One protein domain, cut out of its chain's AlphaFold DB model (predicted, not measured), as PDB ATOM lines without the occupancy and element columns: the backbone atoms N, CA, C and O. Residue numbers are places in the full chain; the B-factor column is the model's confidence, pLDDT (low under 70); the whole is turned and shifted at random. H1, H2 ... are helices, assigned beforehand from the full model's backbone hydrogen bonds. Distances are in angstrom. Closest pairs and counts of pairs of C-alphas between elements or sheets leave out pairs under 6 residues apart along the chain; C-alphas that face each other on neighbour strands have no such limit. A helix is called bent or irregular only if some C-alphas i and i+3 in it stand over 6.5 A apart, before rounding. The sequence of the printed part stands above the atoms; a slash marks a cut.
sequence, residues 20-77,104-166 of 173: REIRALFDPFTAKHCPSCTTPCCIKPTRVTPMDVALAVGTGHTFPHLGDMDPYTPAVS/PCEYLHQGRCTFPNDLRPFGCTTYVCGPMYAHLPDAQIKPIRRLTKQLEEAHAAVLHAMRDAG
ATOM      1  N   ARG A  20      12.775   3.001  39.268       97.12
ATOM      2  CA  ARG A  20      13.732   3.197  38.161       97.12
ATOM      3  C   ARG A  20      13.782   2.005  37.214       97.12
ATOM      4  O   ARG A  20      13.847   2.202  36.006       97.12
ATOM      5  N   GLU A  21      13.737   0.788  37.746       97.44
ATOM      6  CA  GLU A  21      13.767  -0.432  36.931       97.44
ATOM      7  C   GLU A  21      12.511  -0.579  36.071       97.44
ATOM      8  O   GLU A  21      12.622  -0.842  34.875       97.44
ATOM      9  N   ILE A  22      11.323  -0.339  36.635       96.44
ATOM     10  CA  ILE A  22      10.078  -0.320  35.853       96.44
ATOM     11  C   ILE A  22      10.139   0.787  34.801       96.44
ATOM     12  O   ILE A  22       9.779   0.575  33.642       96.44
ATOM     13  N   ARG A  23      10.633   1.971  35.180       93.88
ATOM     14  CA  ARG A  23      10.693   3.115  34.275       93.88
ATOM     15  C   ARG A  23      11.633   2.875  33.100       93.88
ATOM     16  O   ARG A  23      11.242   3.171  31.977       93.88
ATOM     17  N   ALA A  24      12.782   2.244  33.326       95.31
ATOM     18  CA  ALA A  24      13.696   1.846  32.259       95.31
ATOM     19  C   ALA A  24      13.035   0.908  31.230       95.31
ATOM     20  O   ALA A  24      13.358   0.975  30.045       95.31
ATOM     21  N   LEU A  25      12.078   0.072  31.653       95.06
ATOM     22  CA  LEU A  25      11.300  -0.783  30.748       95.06
ATOM     23  C   LEU A  25      10.215   0.002  29.992       95.06
ATOM     24  O   LEU A  25       9.933  -0.292  28.833       95.06
ATOM     25  N   PHE A  26       9.606   1.010  30.620       93.19
ATOM     26  CA  PHE A  26       8.560   1.832  30.001       93.19
ATOM     27  C   PHE A  26       9.091   2.961  29.116       93.19
ATOM     28  O   PHE A  26       8.396   3.382  28.190       93.19
ATOM     29  N   ASP A  27      10.275   3.502  29.397       92.50
ATOM     30  CA  ASP A  27      10.799   4.704  28.745       92.50
ATOM     31  C   ASP A  27      10.890   4.572  27.218       92.50
ATOM     32  O   ASP A  27      10.315   5.430  26.541       92.50
ATOM     33  N   PRO A  28      11.478   3.501  26.644       94.19
ATOM     34  CA  PRO A  28      11.551   3.351  25.191       94.19
ATOM     35  C   PRO A  28      10.169   3.338  24.528       94.19
ATOM     36  O   PRO A  28       9.956   3.980  23.499       94.19
ATOM     37  N   PHE A  29       9.208   2.644  25.144       94.31
ATOM     38  CA  PHE A  29       7.839   2.576  24.645       94.31
ATOM     39  C   PHE A  29       7.146   3.937  24.736       94.31
ATOM     40  O   PHE A  29       6.630   4.457  23.749       94.31
ATOM     41  N   THR A  30       7.147   4.538  25.922       92.75
ATOM     42  CA  THR A  30       6.407   5.781  26.169       92.75
ATOM     43  C   THR A  30       6.971   6.959  25.379       92.75
ATOM     44  O   THR A  30       6.191   7.745  24.853       92.75
ATOM     45  N   ALA A  31       8.293   7.050  25.200       92.44
ATOM     46  CA  ALA A  31       8.906   8.077  24.359       92.44
ATOM     47  C   ALA A  31       8.449   7.985  22.894       92.44
ATOM     48  O   ALA A  31       8.238   9.010  22.251       92.44
ATOM     49  N   LYS A  32       8.264   6.762  22.382       94.31
ATOM     50  CA  LYS A  32       7.843   6.512  21.000       94.31
ATOM     51  C   LYS A  32       6.334   6.672  20.791       94.31
ATOM     52  O   LYS A  32       5.924   7.155  19.744       94.31
ATOM     53  N   HIS A  33       5.518   6.235  21.750       92.88
ATOM     54  CA  HIS A  33       4.077   6.051  21.539       92.88
ATOM     55  C   HIS A  33       3.189   7.077  22.252       92.88
ATOM     56  O   HIS A  33       2.102   7.371  21.760       92.88
ATOM     57  N   CYS A  34       3.601   7.631  23.398       91.25
ATOM     58  CA  CYS A  34       2.739   8.540  24.161       91.25
ATOM     59  C   CYS A  34       2.455   9.888  23.473       91.25
ATOM     60  O   CYS A  34       1.307  10.318  23.564       91.25
ATOM     61  N   PRO A  35       3.410  10.546  22.779       90.75
ATOM     62  CA  PRO A  35       3.161  11.858  22.166       90.75
ATOM     63  C   PRO A  35       2.032  11.878  21.127       90.75
ATOM     64  O   PRO A  35       1.420  12.918  20.916       90.75
ATOM     65  N   SER A  36       1.749  10.739  20.493       91.88
ATOM     66  CA  SER A  36       0.707  10.585  19.471       91.88
ATOM     67  C   SER A  36      -0.383   9.587  19.881       91.88
ATOM     68  O   SER A  36      -1.086   9.052  19.024       91.88
ATOM     69  N   CYS A  37      -0.488   9.256  21.172       90.44
ATOM     70  CA  CYS A  37      -1.447   8.264  21.646       90.44
ATOM     71  C   CYS A  37      -2.875   8.818  21.572       90.44
ATOM     72  O   CYS A  37      -3.180   9.830  22.195       90.44
ATOM     73  N   THR A  38      -3.773   8.114  20.881       90.19
ATOM     74  CA  THR A  38      -5.205   8.463  20.801       90.19
ATOM     75  C   THR A  38      -5.987   8.106  22.067       90.19
ATOM     76  O   THR A  38      -7.125   8.528  22.232       90.19
ATOM     77  N   THR A  39      -5.385   7.325  22.969       90.19
ATOM     78  CA  THR A  39      -5.975   6.877  24.243       90.19
ATOM     79  C   THR A  39      -5.008   7.139  25.410       90.19
ATOM     80  O   THR A  39      -4.476   6.205  26.022       90.19
ATOM     81  N   PRO A  40      -4.680   8.414  25.701       90.69
ATOM     82  CA  PRO A  40      -3.690   8.757  26.718       90.69
ATOM     83  C   PRO A  40      -4.151   8.338  28.120       90.69
ATOM     84  O   PRO A  40      -5.283   8.580  28.524       90.69
ATOM     85  N   CYS A  41      -3.249   7.737  28.899       90.75
ATOM     86  CA  CYS A  41      -3.530   7.356  30.288       90.75
ATOM     87  C   CYS A  41      -3.237   8.470  31.311       90.75
ATOM     88  O   CYS A  41      -3.595   8.318  32.478       90.75
ATOM     89  N   CYS A  42      -2.591   9.565  30.889       91.19
ATOM     90  CA  CYS A  42      -2.232  10.728  31.712       91.19
ATOM     91  C   CYS A  42      -3.321  11.817  31.688       91.19
ATOM     92  O   CYS A  42      -3.024  12.990  31.467       91.19
ATOM     93  N   ILE A  43      -4.569  11.411  31.899       91.38
ATOM     94  CA  ILE A  43      -5.758  12.272  31.902       91.38
ATOM     95  C   ILE A  43      -6.424  12.243  33.280       91.38
ATOM     96  O   ILE A  43      -6.081  11.395  34.110       91.38
ATOM     97  N   LYS A  44      -7.370  13.149  33.523       85.81
ATOM     98  CA  LYS A  44      -8.218  13.116  34.715       85.81
ATOM     99  C   LYS A  44      -9.270  11.993  34.619       85.81
ATOM    100  O   LYS A  44      -9.739  11.701  33.519       85.81
ATOM    101  N   PRO A  45      -9.663  11.373  35.746       82.75
ATOM    102  CA  PRO A  45      -9.102  11.568  37.082       82.75
ATOM    103  C   PRO A  45      -7.669  11.012  37.185       82.75
ATOM    104  O   PRO A  45      -7.355   9.937  36.671       82.75
ATOM    105  N   THR A  46      -6.778  11.768  37.833       83.69
ATOM    106  CA  THR A  46      -5.359  11.399  37.951       83.69
ATOM    107  C   THR A  46      -5.161  10.162  38.831       83.69
ATOM    108  O   THR A  46      -5.881   9.981  39.793       83.69
ATOM    109  N   ARG A  47      -4.147   9.320  38.586       90.00
ATOM    110  CA  ARG A  47      -3.777   8.213  39.506       90.00
ATOM    111  C   ARG A  47      -2.784   8.653  40.593       90.00
ATOM    112  O   ARG A  47      -2.023   7.829  41.099       90.00
ATOM    113  N   VAL A  48      -2.748   9.951  40.892       92.38
ATOM    114  CA  VAL A  48      -1.867  10.563  41.892       92.38
ATOM    115  C   VAL A  48      -2.600  10.647  43.222       92.38
ATOM    116  O   VAL A  48      -3.671  11.237  43.310       92.38
ATOM    117  N   THR A  49      -2.006  10.074  44.261       92.06
ATOM    118  CA  THR A  49      -2.512  10.138  45.635       92.06
ATOM    119  C   THR A  49      -1.741  11.176  46.459       92.06
ATOM    120  O   THR A  49      -0.604  11.511  46.113       92.06
ATOM    121  N   PRO A  50      -2.297  11.668  47.584       92.81
ATOM    122  CA  PRO A  50      -1.571  12.579  48.474       92.81
ATOM    123  C   PRO A  50      -0.247  11.991  48.977       92.81
ATOM    124  O   PRO A  50       0.721  12.715  49.188       92.81
ATOM    125  N   MET A  51      -0.181  10.665  49.111       92.31
ATOM    126  CA  MET A  51       1.035   9.951  49.483       92.31
ATOM    127  C   MET A  51       2.141  10.090  48.429       92.31
ATOM    128  O   MET A  51       3.303  10.293  48.778       92.31
ATOM    129  N   ASP A  52       1.794  10.009  47.143       95.38
ATOM    130  CA  ASP A  52       2.766  10.172  46.059       95.38
ATOM    131  C   ASP A  52       3.389  11.576  46.107       95.38
ATOM    132  O   ASP A  52       4.610  11.729  46.024       95.38
ATOM    133  N   VAL A  53       2.551  12.597  46.322       95.44
ATOM    134  CA  VAL A  53       2.988  13.989  46.505       95.44
ATOM    135  C   VAL A  53       3.890  14.116  47.734       95.44
ATOM    136  O   VAL A  53       4.968  14.701  47.631       95.44
ATOM    137  N   ALA A  54       3.508  13.514  48.867       93.38
ATOM    138  CA  ALA A  54       4.296  13.539  50.100       93.38
ATOM    139  C   ALA A  54       5.690  12.930  49.920       93.38
ATOM    140  O   ALA A  54       6.676  13.485  50.407       93.38
ATOM    141  N   LEU A  55       5.796  11.817  49.188       94.44
ATOM    142  CA  LEU A  55       7.083  11.199  48.877       94.44
ATOM    143  C   LEU A  55       7.959  12.105  48.009       94.44
ATOM    144  O   LEU A  55       9.144  12.261  48.299       94.44
ATOM    145  N   ALA A  56       7.393  12.721  46.971       96.19
ATOM    146  CA  ALA A  56       8.137  13.631  46.106       96.19
ATOM    147  C   ALA A  56       8.621  14.866  46.886       96.19
ATOM    148  O   ALA A  56       9.831  15.108  46.970       96.19
ATOM    149  N   VAL A  57       7.701  15.594  47.523       95.12
ATOM    150  CA  VAL A  57       8.000  16.811  48.298       95.12
ATOM    151  C   VAL A  57       8.957  16.512  49.453       95.12
ATOM    152  O   VAL A  57       9.927  17.240  49.654       95.12
ATOM    153  N   GLY A  58       8.768  15.392  50.157       92.44
ATOM    154  CA  GLY A  58       9.639  14.958  51.252       92.44
ATOM    155  C   GLY A  58      11.082  14.654  50.832       92.44
ATOM    156  O   GLY A  58      11.966  14.596  51.685       92.44
ATOM    157  N   THR A  59      11.344  14.493  49.532       93.38
ATOM    158  CA  THR A  59      12.701  14.364  48.970       93.38
ATOM    159  C   THR A  59      13.239  15.657  48.351       93.38
ATOM    160  O   THR A  59      14.290  15.635  47.714       93.38
ATOM    161  N   GLY A  60      12.547  16.782  48.554       95.69
ATOM    162  CA  GLY A  60      12.932  18.100  48.051       95.69
ATOM    163  C   GLY A  60      12.439  18.411  46.638       95.69
ATOM    164  O   GLY A  60      12.890  19.386  46.044       95.69
ATOM    165  N   HIS A  61      11.539  17.601  46.071       96.31
ATOM    166  CA  HIS A  61      10.944  17.898  44.770       96.31
ATOM    167  C   HIS A  61       9.884  19.005  44.876       96.31
ATOM    168  O   HIS A  61       9.128  19.060  45.845       96.31
ATOM    169  N   THR A  62       9.795  19.854  43.852       95.75
ATOM    170  CA  THR A  62       8.814  20.942  43.752       95.75
ATOM    171  C   THR A  62       8.011  20.828  42.458       95.75
ATOM    172  O   THR A  62       8.490  20.286  41.462       95.75
ATOM    173  N   PHE A  63       6.789  21.367  42.455       94.88
ATOM    174  CA  PHE A  63       5.878  21.338  41.306       94.88
ATOM    175  C   PHE A  63       5.618  22.759  40.778       94.88
ATOM    176  O   PHE A  63       4.525  23.289  40.952       94.88
ATOM    177  N   PRO A  64       6.595  23.403  40.111       91.75
ATOM    178  CA  PRO A  64       6.512  24.826  39.758       91.75
ATOM    179  C   PRO A  64       5.354  25.167  38.809       91.75
ATOM    180  O   PRO A  64       4.831  26.273  38.838       91.75
ATOM    181  N   HIS A  65       4.923  24.210  37.986       93.12
ATOM    182  CA  HIS A  65       3.786  24.367  37.073       93.12
ATOM    183  C   HIS A  65       2.434  24.528  37.785       93.12
ATOM    184  O   HIS A  65       1.477  24.952  37.144       93.12
ATOM    185  N   LEU A  66       2.353  24.202  39.078       91.44
ATOM    186  CA  LEU A  66       1.162  24.435  39.893       91.44
ATOM    187  C   LEU A  66       1.099  25.876  40.438       91.44
ATOM    188  O   LEU A  66       0.079  26.267  40.999       91.44
ATOM    189  N   GLY A  67       2.147  26.688  40.240       92.25
ATOM    190  CA  GLY A  67       2.205  28.064  40.732       92.25
ATOM    191  C   GLY A  67       2.090  28.121  42.256       92.25
ATOM    192  O   GLY A  67       2.806  27.407  42.955       92.25
ATOM    193  N   ASP A  68       1.162  28.943  42.747       91.81
ATOM    194  CA  ASP A  68       0.884  29.117  44.181       91.81
ATOM    195  C   ASP A  68      -0.062  28.046  44.758       91.81
ATOM    196  O   ASP A  68      -0.404  28.080  45.941       91.81
ATOM    197  N   MET A  69      -0.526  27.100  43.935       90.50
ATOM    198  CA  MET A  69      -1.412  26.032  44.387       90.50
ATOM    199  C   MET A  69      -0.658  25.037  45.272       90.50
ATOM    200  O   MET A  69       0.432  24.576  44.931       90.50
ATOM    201  N   ASP A  70      -1.286  24.641  46.380       91.69
ATOM    202  CA  ASP A  70      -0.790  23.546  47.208       91.69
ATOM    203  C   ASP A  70      -0.723  22.248  46.365       91.69
ATOM    204  O   ASP A  70      -1.749  21.798  45.838       91.69
ATOM    205  N   PRO A  71       0.459  21.607  46.232       89.75
ATOM    206  CA  PRO A  71       0.620  20.400  45.427       89.75
ATOM    207  C   PRO A  71      -0.215  19.208  45.911       89.75
ATOM    208  O   PRO A  71      -0.384  18.251  45.152       89.75
ATOM    209  N   TYR A  72      -0.743  19.234  47.139       90.56
ATOM    210  CA  TYR A  72      -1.660  18.217  47.652       90.56
ATOM    211  C   TYR A  72      -3.103  18.416  47.174       90.56
ATOM    212  O   TYR A  72      -3.840  17.432  47.103       90.56
ATOM    213  N   THR A  73      -3.524  19.636  46.817       87.50
ATOM    214  CA  THR A  73      -4.919  19.931  46.443       87.50
ATOM    215  C   THR A  73      -5.432  19.046  45.296       87.50
ATOM    216  O   THR A  73      -6.486  18.423  45.478       87.50
ATOM    217  N   PRO A  74      -4.711  18.878  44.164       81.88
ATOM    218  CA  PRO A  74      -5.170  17.999  43.086       81.88
ATOM    219  C   PRO A  74      -5.250  16.524  43.509       81.88
ATOM    220  O   PRO A  74      -6.201  15.818  43.178       81.88
ATOM    221  N   ALA A  75      -4.279  16.057  44.300       82.69
ATOM    222  CA  ALA A  75      -4.237  14.680  44.780       82.69
ATOM    223  C   ALA A  75      -5.353  14.353  45.789       82.69
ATOM    224  O   ALA A  75      -5.890  13.245  45.788       82.69
ATOM    225  N   VAL A  76      -5.725  15.309  46.648       84.00
ATOM    226  CA  VAL A  76      -6.831  15.154  47.606       84.00
ATOM    227  C   VAL A  76      -8.176  15.105  46.881       84.00
ATOM    228  O   VAL A  76      -9.003  14.255  47.212       84.00
ATOM    229  N   SER A  77      -8.376  15.950  45.862       78.19
ATOM    230  CA  SER A  77      -9.589  15.920  45.030       78.19
ATOM    231  C   SER A  77      -9.805  14.538  44.401       78.19
ATOM    232  O   SER A  77     -10.910  13.996  44.450       78.19
ATOM    233  N   PRO A 104      -5.896  16.899  30.673       91.19
ATOM    234  CA  PRO A 104      -4.616  16.396  31.135       91.19
ATOM    235  C   PRO A 104      -4.565  16.307  32.662       91.19
ATOM    236  O   PRO A 104      -5.115  17.147  33.374       91.19
ATOM    237  N   CYS A 105      -3.858  15.295  33.163       92.56
ATOM    238  CA  CYS A 105      -3.497  15.206  34.575       92.56
ATOM    239  C   CYS A 105      -2.788  16.493  35.031       92.56
ATOM    240  O   CYS A 105      -1.903  16.987  34.334       92.56
ATOM    241  N   GLU A 106      -3.121  16.991  36.222       93.62
ATOM    242  CA  GLU A 106      -2.578  18.233  36.791       93.62
ATOM    243  C   GLU A 106      -1.053  18.199  36.927       93.62
ATOM    244  O   GLU A 106      -0.404  19.231  36.835       93.62
ATOM    245  N   TYR A 107      -0.479  17.003  37.083       95.00
ATOM    246  CA  TYR A 107       0.962  16.777  37.210       95.00
ATOM    247  C   TYR A 107       1.659  16.513  35.863       95.00
ATOM    248  O   TYR A 107       2.831  16.115  35.832       95.00
ATOM    249  N   LEU A 108       0.950  16.678  34.742       93.50
ATOM    250  CA  LEU A 108       1.497  16.611  33.391       93.50
ATOM    251  C   LEU A 108       1.815  18.029  32.903       93.50
ATOM    252  O   LEU A 108       0.919  18.830  32.660       93.50
ATOM    253  N   HIS A 109       3.094  18.329  32.691       93.50
ATOM    254  CA  HIS A 109       3.537  19.620  32.171       93.50
ATOM    255  C   HIS A 109       4.414  19.414  30.938       93.50
ATOM    256  O   HIS A 109       5.280  18.540  30.927       93.50
ATOM    257  N   GLN A 110       4.170  20.191  29.875       91.06
ATOM    258  CA  GLN A 110       4.901  20.088  28.600       91.06
ATOM    259  C   GLN A 110       4.974  18.643  28.053       91.06
ATOM    260  O   GLN A 110       6.002  18.187  27.556       91.06
ATOM    261  N   GLY A 111       3.881  17.884  28.193       87.38
ATOM    262  CA  GLY A 111       3.789  16.500  27.716       87.38
ATOM    263  C   GLY A 111       4.587  15.476  28.532       87.38
ATOM    264  O   GLY A 111       4.745  14.336  28.092       87.38
ATOM    265  N   ARG A 112       5.096  15.841  29.716       89.06
ATOM    266  CA  ARG A 112       5.843  14.938  30.600       89.06
ATOM    267  C   ARG A 112       5.295  14.968  32.020       89.06
ATOM    268  O   ARG A 112       4.838  15.992  32.516       89.06
ATOM    269  N   CYS A 113       5.336  13.811  32.676       92.75
ATOM    270  CA  CYS A 113       5.034  13.729  34.100       92.75
ATOM    271  C   CYS A 113       6.118  14.491  34.865       92.75
ATOM    272  O   CYS A 113       7.303  14.270  34.619       92.75
ATOM    273  N   THR A 114       5.701  15.384  35.755       95.75
ATOM    274  CA  THR A 114       6.609  16.265  36.500       95.75
ATOM    275  C   THR A 114       7.270  15.578  37.688       95.75
ATOM    276  O   THR A 114       8.344  16.003  38.100       95.75
ATOM    277  N   PHE A 115       6.695  14.473  38.174       96.06
ATOM    278  CA  PHE A 115       7.301  13.652  39.218       96.06
ATOM    279  C   PHE A 115       8.691  13.130  38.816       96.06
ATOM    280  O   PHE A 115       8.894  12.752  37.653       96.06
ATOM    281  N   PRO A 116       9.626  12.993  39.778       95.25
ATOM    282  CA  PRO A 116      10.909  12.346  39.538       95.25
ATOM    283  C   PRO A 116      10.730  10.929  38.989       95.25
ATOM    284  O   PRO A 116       9.805  10.208  39.365       95.25
ATOM    285  N   ASN A 117      11.655  10.488  38.133       91.62
ATOM    286  CA  ASN A 117      11.581   9.164  37.501       91.62
ATOM    287  C   ASN A 117      11.560   7.999  38.500       91.62
ATOM    288  O   ASN A 117      11.102   6.914  38.155       91.62
ATOM    289  N   ASP A 118      12.054   8.211  39.717       96.38
ATOM    290  CA  ASP A 118      12.103   7.214  40.780       96.38
ATOM    291  C   ASP A 118      11.049   7.417  41.878       96.38
ATOM    292  O   ASP A 118      11.044   6.681  42.862       96.38
ATOM    293  N   LEU A 119      10.159   8.396  41.702       96.75
ATOM    294  CA  LEU A 119       9.066   8.738  42.616       96.75
ATOM    295  C   LEU A 119       7.783   9.054  41.841       96.75
ATOM    296  O   LEU A 119       6.970   9.865  42.276       96.75
ATOM    297  N   ARG A 120       7.592   8.437  40.669       95.69
ATOM    298  CA  ARG A 120       6.321   8.559  39.954       95.69
ATOM    299  C   ARG A 120       5.180   7.985  40.791       95.69
ATOM    300  O   ARG A 120       5.414   7.033  41.537       95.69
ATOM    301  N   PRO A 121       3.949   8.497  40.623       96.25
ATOM    302  CA  PRO A 121       2.817   8.026  41.400       96.25
ATOM    303  C   PRO A 121       2.662   6.517  41.298       96.25
ATOM    304  O   PRO A 121       2.715   5.963  40.194       96.25
ATOM    305  N   PHE A 122       2.455   5.852  42.430       96.06
ATOM    306  CA  PHE A 122       2.392   4.398  42.502       96.06
ATOM    307  C   PHE A 122       1.373   3.830  41.502       96.06
ATOM    308  O   PHE A 122       1.699   2.923  40.737       96.06
ATOM    309  N   GLY A 123       0.177   4.425  41.425       93.00
ATOM    310  CA  GLY A 123      -0.863   4.015  40.480       93.00
ATOM    311  C   GLY A 123      -0.500   4.230  39.005       93.00
ATOM    312  O   GLY A 123      -0.993   3.509  38.143       93.00
ATOM    313  N   CYS A 124       0.374   5.189  38.694       93.50
ATOM    314  CA  CYS A 124       0.880   5.413  37.338       93.50
ATOM    315  C   CYS A 124       1.978   4.409  36.966       93.50
ATOM    316  O   CYS A 124       2.041   3.974  35.818       93.50
ATOM    317  N   THR A 125       2.845   4.047  37.913       95.31
ATOM    318  CA  THR A 125       3.969   3.128  37.674       95.31
ATOM    319  C   THR A 125       3.518   1.677  37.541       95.31
ATOM    320  O   THR A 125       4.096   0.925  36.759       95.31
ATOM    321  N   THR A 126       2.479   1.264  38.267       95.12
ATOM    322  CA  THR A 126       1.967  -0.116  38.216       95.12
ATOM    323  C   THR A 126       0.981  -0.363  37.072       95.12
ATOM    324  O   THR A 126       0.675  -1.516  36.761       95.12
ATOM    325  N   TYR A 127       0.504   0.696  36.412       93.88
ATOM    326  CA  TYR A 127      -0.486   0.606  35.343       93.88
ATOM    327  C   TYR A 127       0.146   0.307  33.977       93.88
ATOM    328  O   TYR A 127       1.001   1.043  33.487       93.88
ATOM    329  N   VAL A 128      -0.343  -0.746  33.318       92.94
ATOM    330  CA  VAL A 128      -0.021  -1.085  31.924       92.94
ATOM    331  C   VAL A 128      -1.245  -0.759  31.070       92.94
ATOM    332  O   VAL A 128      -2.304  -1.356  31.260       92.94
ATOM    333  N   CYS A 129      -1.127   0.207  30.158       93.19
ATOM    334  CA  CYS A 129      -2.257   0.651  29.336       93.19
ATOM    335  C   CYS A 129      -2.546  -0.297  28.157       93.19
ATOM    336  O   CYS A 129      -1.716  -1.129  27.790       93.19
ATOM    337  N   GLY A 130      -3.717  -0.146  27.526       92.19
ATOM    338  CA  GLY A 130      -4.112  -0.932  26.347       92.19
ATOM    339  C   GLY A 130      -3.066  -0.923  25.219       92.19
ATOM    340  O   GLY A 130      -2.643  -1.998  24.797       92.19
ATOM    341  N   PRO A 131      -2.558   0.251  24.790       93.94
ATOM    342  CA  PRO A 131      -1.470   0.325  23.814       93.94
ATOM    343  C   PRO A 131      -0.206  -0.442  24.223       93.94
ATOM    344  O   PRO A 131       0.432  -1.067  23.383       93.94
ATOM    345  N   MET A 132       0.158  -0.439  25.508       94.00
ATOM    346  CA  MET A 132       1.308  -1.213  25.986       94.00
ATOM    347  C   MET A 132       1.062  -2.712  25.855       94.00
ATOM    348  O   MET A 132       1.950  -3.419  25.394       94.00
ATOM    349  N   TYR A 133      -0.135  -3.196  26.193       93.56
ATOM    350  CA  TYR A 133      -0.496  -4.599  25.976       93.56
ATOM    351  C   TYR A 133      -0.502  -4.994  24.499       93.56
ATOM    352  O   TYR A 133      -0.131  -6.117  24.175       93.56
ATOM    353  N   ALA A 134      -0.894  -4.083  23.609       94.31
ATOM    354  CA  ALA A 134      -0.940  -4.348  22.175       94.31
ATOM    355  C   ALA A 134       0.449  -4.395  21.512       94.31
ATOM    356  O   ALA A 134       0.612  -5.039  20.479       94.31
ATOM    357  N   HIS A 135       1.440  -3.694  22.070       93.56
ATOM    358  CA  HIS A 135       2.706  -3.429  21.376       93.56
ATOM    359  C   HIS A 135       3.964  -3.903  22.112       93.56
ATOM    360  O   HIS A 135       5.006  -4.057  21.474       93.56
ATOM    361  N   LEU A 136       3.916  -4.117  23.429       93.81
ATOM    362  CA  LEU A 136       5.055  -4.675  24.155       93.81
ATOM    363  C   LEU A 136       5.080  -6.199  24.005       93.81
ATOM    364  O   LEU A 136       4.062  -6.849  24.236       93.81
ATOM    365  N   PRO A 137       6.241  -6.802  23.694       94.75
ATOM    366  CA  PRO A 137       6.351  -8.251  23.661       94.75
ATOM    367  C   PRO A 137       6.215  -8.834  25.073       94.75
ATOM    368  O   PRO A 137       6.659  -8.235  26.059       94.75
ATOM    369  N   ASP A 138       5.707 -10.062  25.173       94.62
ATOM    370  CA  ASP A 138       5.547 -10.782  26.447       94.62
ATOM    371  C   ASP A 138       6.837 -10.853  27.275       94.62
ATOM    372  O   ASP A 138       6.807 -10.810  28.510       94.62
ATOM    373  N   ALA A 139       7.986 -10.932  26.596       95.25
ATOM    374  CA  ALA A 139       9.305 -10.926  27.221       95.25
ATOM    375  C   ALA A 139       9.588  -9.645  28.029       95.25
ATOM    376  O   ALA A 139      10.349  -9.705  28.989       95.25
ATOM    377  N   GLN A 140       8.964  -8.514  27.681       93.81
ATOM    378  CA  GLN A 140       9.051  -7.257  28.433       93.81
ATOM    379  C   GLN A 140       7.938  -7.142  29.486       93.81
ATOM    380  O   GLN A 140       8.206  -6.726  30.615       93.81
ATOM    381  N   ILE A 141       6.714  -7.589  29.176       94.25
ATOM    382  CA  ILE A 141       5.574  -7.547  30.113       94.25
ATOM    383  C   ILE A 141       5.821  -8.401  31.366       94.25
ATOM    384  O   ILE A 141       5.472  -7.991  32.477       94.25
ATOM    385  N   LYS A 142       6.438  -9.582  31.229       95.94
ATOM    386  CA  LYS A 142       6.723 -10.473  32.370       95.94
ATOM    387  C   LYS A 142       7.619  -9.807  33.437       95.94
ATOM    388  O   LYS A 142       7.217  -9.799  34.604       95.94
ATOM    389  N   PRO A 143       8.787  -9.222  33.092       96.75
ATOM    390  CA  PRO A 143       9.586  -8.422  34.019       96.75
ATOM    391  C   PRO A 143       8.816  -7.277  34.674       96.75
ATOM    392  O   PRO A 143       8.920  -7.126  35.889       96.75
ATOM    393  N   ILE A 144       8.016  -6.525  33.904       95.88
ATOM    394  CA  ILE A 144       7.196  -5.420  34.425       95.88
ATOM    395  C   ILE A 144       6.265  -5.934  35.525       95.88
ATOM    396  O   ILE A 144       6.314  -5.433  36.641       95.88
ATOM    397  N   ARG A 145       5.480  -6.988  35.262       95.69
ATOM    398  CA  ARG A 145       4.551  -7.568  36.254       95.69
ATOM    399  C   ARG A 145       5.265  -8.039  37.521       95.69
ATOM    400  O   ARG A 145       4.773  -7.824  38.627       95.69
ATOM    401  N   ARG A 146       6.436  -8.667  37.370       97.44
ATOM    402  CA  ARG A 146       7.260  -9.095  38.509       97.44
ATOM    403  C   ARG A 146       7.721  -7.899  39.344       97.44
ATOM    404  O   ARG A 146       7.644  -7.961  40.566       97.44
ATOM    405  N   LEU A 147       8.206  -6.841  38.697       97.62
ATOM    406  CA  LEU A 147       8.652  -5.624  39.375       97.62
ATOM    407  C   LEU A 147       7.482  -4.866  40.011       97.62
ATOM    408  O   LEU A 147       7.640  -4.384  41.122       97.62
ATOM    409  N   THR A 148       6.306  -4.827  39.381       96.50
ATOM    410  CA  THR A 148       5.081  -4.250  39.961       96.50
ATOM    411  C   THR A 148       4.730  -4.906  41.293       96.50
ATOM    412  O   THR A 148       4.504  -4.204  42.272       96.50
ATOM    413  N   LYS A 149       4.789  -6.242  41.374       96.50
ATOM    414  CA  LYS A 149       4.572  -6.958  42.640       96.50
ATOM    415  C   LYS A 149       5.618  -6.595  43.703       96.50
ATOM    416  O   LYS A 149       5.285  -6.399  44.865       96.50
ATOM    417  N   GLN A 150       6.889  -6.476  43.316       96.94
ATOM    418  CA  GLN A 150       7.936  -6.025  44.245       96.94
ATOM    419  C   GLN A 150       7.712  -4.572  44.687       96.94
ATOM    420  O   GLN A 150       7.957  -4.230  45.842       96.94
ATOM    421  N   LEU A 151       7.227  -3.717  43.782       96.94
ATOM    422  CA  LEU A 151       6.910  -2.329  44.080       96.94
ATOM    423  C   LEU A 151       5.742  -2.226  45.062       96.94
ATOM    424  O   LEU A 151       5.803  -1.392  45.953       96.94
ATOM    425  N   GLU A 152       4.712  -3.066  44.933       96.19
ATOM    426  CA  GLU A 152       3.602  -3.169  45.894       96.19
ATOM    427  C   GLU A 152       4.112  -3.477  47.308       96.19
ATOM    428  O   GLU A 152       3.761  -2.782  48.263       96.19
ATOM    429  N   GLU A 153       4.995  -4.470  47.439       96.00
ATOM    430  CA  GLU A 153       5.609  -4.842  48.718       96.00
ATOM    431  C   GLU A 153       6.464  -3.698  49.294       96.00
ATOM    432  O   GLU A 153       6.353  -3.364  50.479       96.00
ATOM    433  N   ALA A 154       7.286  -3.052  48.459       95.75
ATOM    434  CA  ALA A 154       8.107  -1.913  48.868       95.75
ATOM    435  C   ALA A 154       7.256  -0.687  49.245       95.75
ATOM    436  O   ALA A 154       7.542  -0.018  50.236       95.75
ATOM    437  N   HIS A 155       6.182  -0.418  48.502       96.06
ATOM    438  CA  HIS A 155       5.237   0.665  48.771       96.06
ATOM    439  C   HIS A 155       4.536   0.460  50.118       96.06
ATOM    440  O   HIS A 155       4.506   1.375  50.940       96.06
ATOM    441  N   ALA A 156       4.066  -0.759  50.402       94.56
ATOM    442  CA  ALA A 156       3.493  -1.101  51.701       94.56
ATOM    443  C   ALA A 156       4.501  -0.908  52.850       94.56
ATOM    444  O   ALA A 156       4.140  -0.402  53.915       94.56
ATOM    445  N   ALA A 157       5.775  -1.254  52.636       94.69
ATOM    446  CA  ALA A 157       6.828  -1.037  53.626       94.69
ATOM    447  C   ALA A 157       7.121   0.456  53.871       94.69
ATOM    448  O   ALA A 157       7.352   0.848  55.015       94.69
ATOM    449  N   VAL A 158       7.082   1.292  52.828       94.75
ATOM    450  CA  VAL A 158       7.211   2.755  52.950       94.75
ATOM    451  C   VAL A 158       6.038   3.340  53.735       94.75
ATOM    452  O   VAL A 158       6.261   4.105  54.671       94.75
ATOM    453  N   LEU A 159       4.805   2.935  53.412       92.56
ATOM    454  CA  LEU A 159       3.603   3.361  54.134       92.56
ATOM    455  C   LEU A 159       3.677   3.014  55.623       92.56
ATOM    456  O   LEU A 159       3.396   3.855  56.472       92.56
ATOM    457  N   HIS A 160       4.096   1.789  55.948       92.00
ATOM    458  CA  HIS A 160       4.283   1.366  57.333       92.00
ATOM    459  C   HIS A 160       5.329   2.229  58.050       92.00
ATOM    460  O   HIS A 160       5.067   2.736  59.135       92.00
ATOM    461  N   ALA A 161       6.489   2.457  57.428       91.62
ATOM    462  CA  ALA A 161       7.543   3.276  58.020       91.62
ATOM    463  C   ALA A 161       7.109   4.739  58.234       91.62
ATOM    464  O   ALA A 161       7.499   5.361  59.220       91.62
ATOM    465  N   MET A 162       6.291   5.296  57.335       89.50
ATOM    466  CA  MET A 162       5.751   6.650  57.490       89.50
ATOM    467  C   MET A 162       4.707   6.752  58.601       89.50
ATOM    468  O   MET A 162       4.704   7.753  59.320       89.50
ATOM    469  N   ARG A 163       3.871   5.719  58.782       89.50
ATOM    470  CA  ARG A 163       2.955   5.614  59.931       89.50
ATOM    471  C   ARG A 163       3.723   5.549  61.247       89.50
ATOM    472  O   ARG A 163       3.451   6.354  62.130       89.50
ATOM    473  N   ASP A 164       4.725   4.675  61.341       89.44
ATOM    474  CA  ASP A 164       5.553   4.525  62.548       89.44
ATOM    475  C   ASP A 164       6.279   5.826  62.922       89.44
ATOM    476  O   ASP A 164       6.482   6.124  64.096       89.44
ATOM    477  N   ALA A 165       6.669   6.616  61.919       88.12
ATOM    478  CA  ALA A 165       7.346   7.890  62.117       88.12
ATOM    479  C   ALA A 165       6.398   9.063  62.442       88.12
ATOM    480  O   ALA A 165       6.885  10.180  62.608       88.12
ATOM    481  N   GLY A 166       5.074   8.854  62.467       87.69
ATOM    482  CA  GLY A 166       4.090   9.932  62.635       87.69
ATOM    483  C   GLY A 166       4.090  10.943  61.481       87.69
ATOM    484  O   GLY A 166       3.770  12.109  61.682       87.69
TER     485      GLY A 166
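This is residues 20 to 77 and 104 to 166 of the 173 residues of an uncharacterized protein of Capsulimonas corticalis (UniProt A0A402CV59). One long helix, H6, runs along one side of the domain, and a loose assembly of short helices and long loops covers part of it. H1 starts at the first half of H6 and leads away from it, H4 sits near the middle of the whole, and H2 and H3 form a small helical hairpin farther from H6. The printed part has 121 residues with six named helices, H1 to H6 in chain order, and no named strand; the class is all helix. The whole is compact, with a radius of gyration of the C-alphas of 14.9 A and spans of 42 by 31 by 22 A.

H6, residues 138 to 164, is 39.2 A long, from C-alpha 138 at (5.547, -10.782, 26.447) to C-alpha 164 at (5.553, 4.525, 62.548). H1, residues 20 to 36, begins at (13.732, 3.197, 38.161) and is 23.9 A long. It has a kink of 56 degrees near residue 29 and is irregular, with C-alphas 32 and 35 7.2 A apart. H2 is residues 50 to 58, 11.8 A; H3 72 to 77, 8.7 A; H4 122 to 125, 5.2 A; H5 130 to 135, 8.8 A.

H6, with residues 140 to 148 alone, touches residues 21 to 25 of H1 at a steep tilt of 62 degrees, opposite ways; the closest C-alphas, of Ile 22 and Ile 144, are 6.0 A apart. H4 is close to H6 but not clearly touching, with the C-alphas of Thr 125 and Thr 148 closest at 7.8 A. H5 is close to H1 but not clearly touching, about perpendicular at 85 degrees, with the C-alphas of Phe 29 and Met 132 closest at 7.7 A. H2 and H3 touch as a hairpin at a shallow tilt of 8 degrees, opposite ways, with the C-alphas of Pro 50 and Ala 75 closest at 5.0 A. H2 and H6 are only just apart, at 8.5 A. Every O i to N i+4 pair is within hydrogen-bond range in H2, H3 and H5, against 9 of 13 in H1 and 22 of 23 in H6; H4 is too short for such a pair.

The two C-alphas farthest apart, of Asp 68 and Ala 139, are 44.3 A apart. Residues 78 to 103 are cut out, and C-alphas 77 and 104 are 14.8 A apart across the cut. The links H1 to H2 and H2 to H3 are long. No printed residue has a pLDDT under 70.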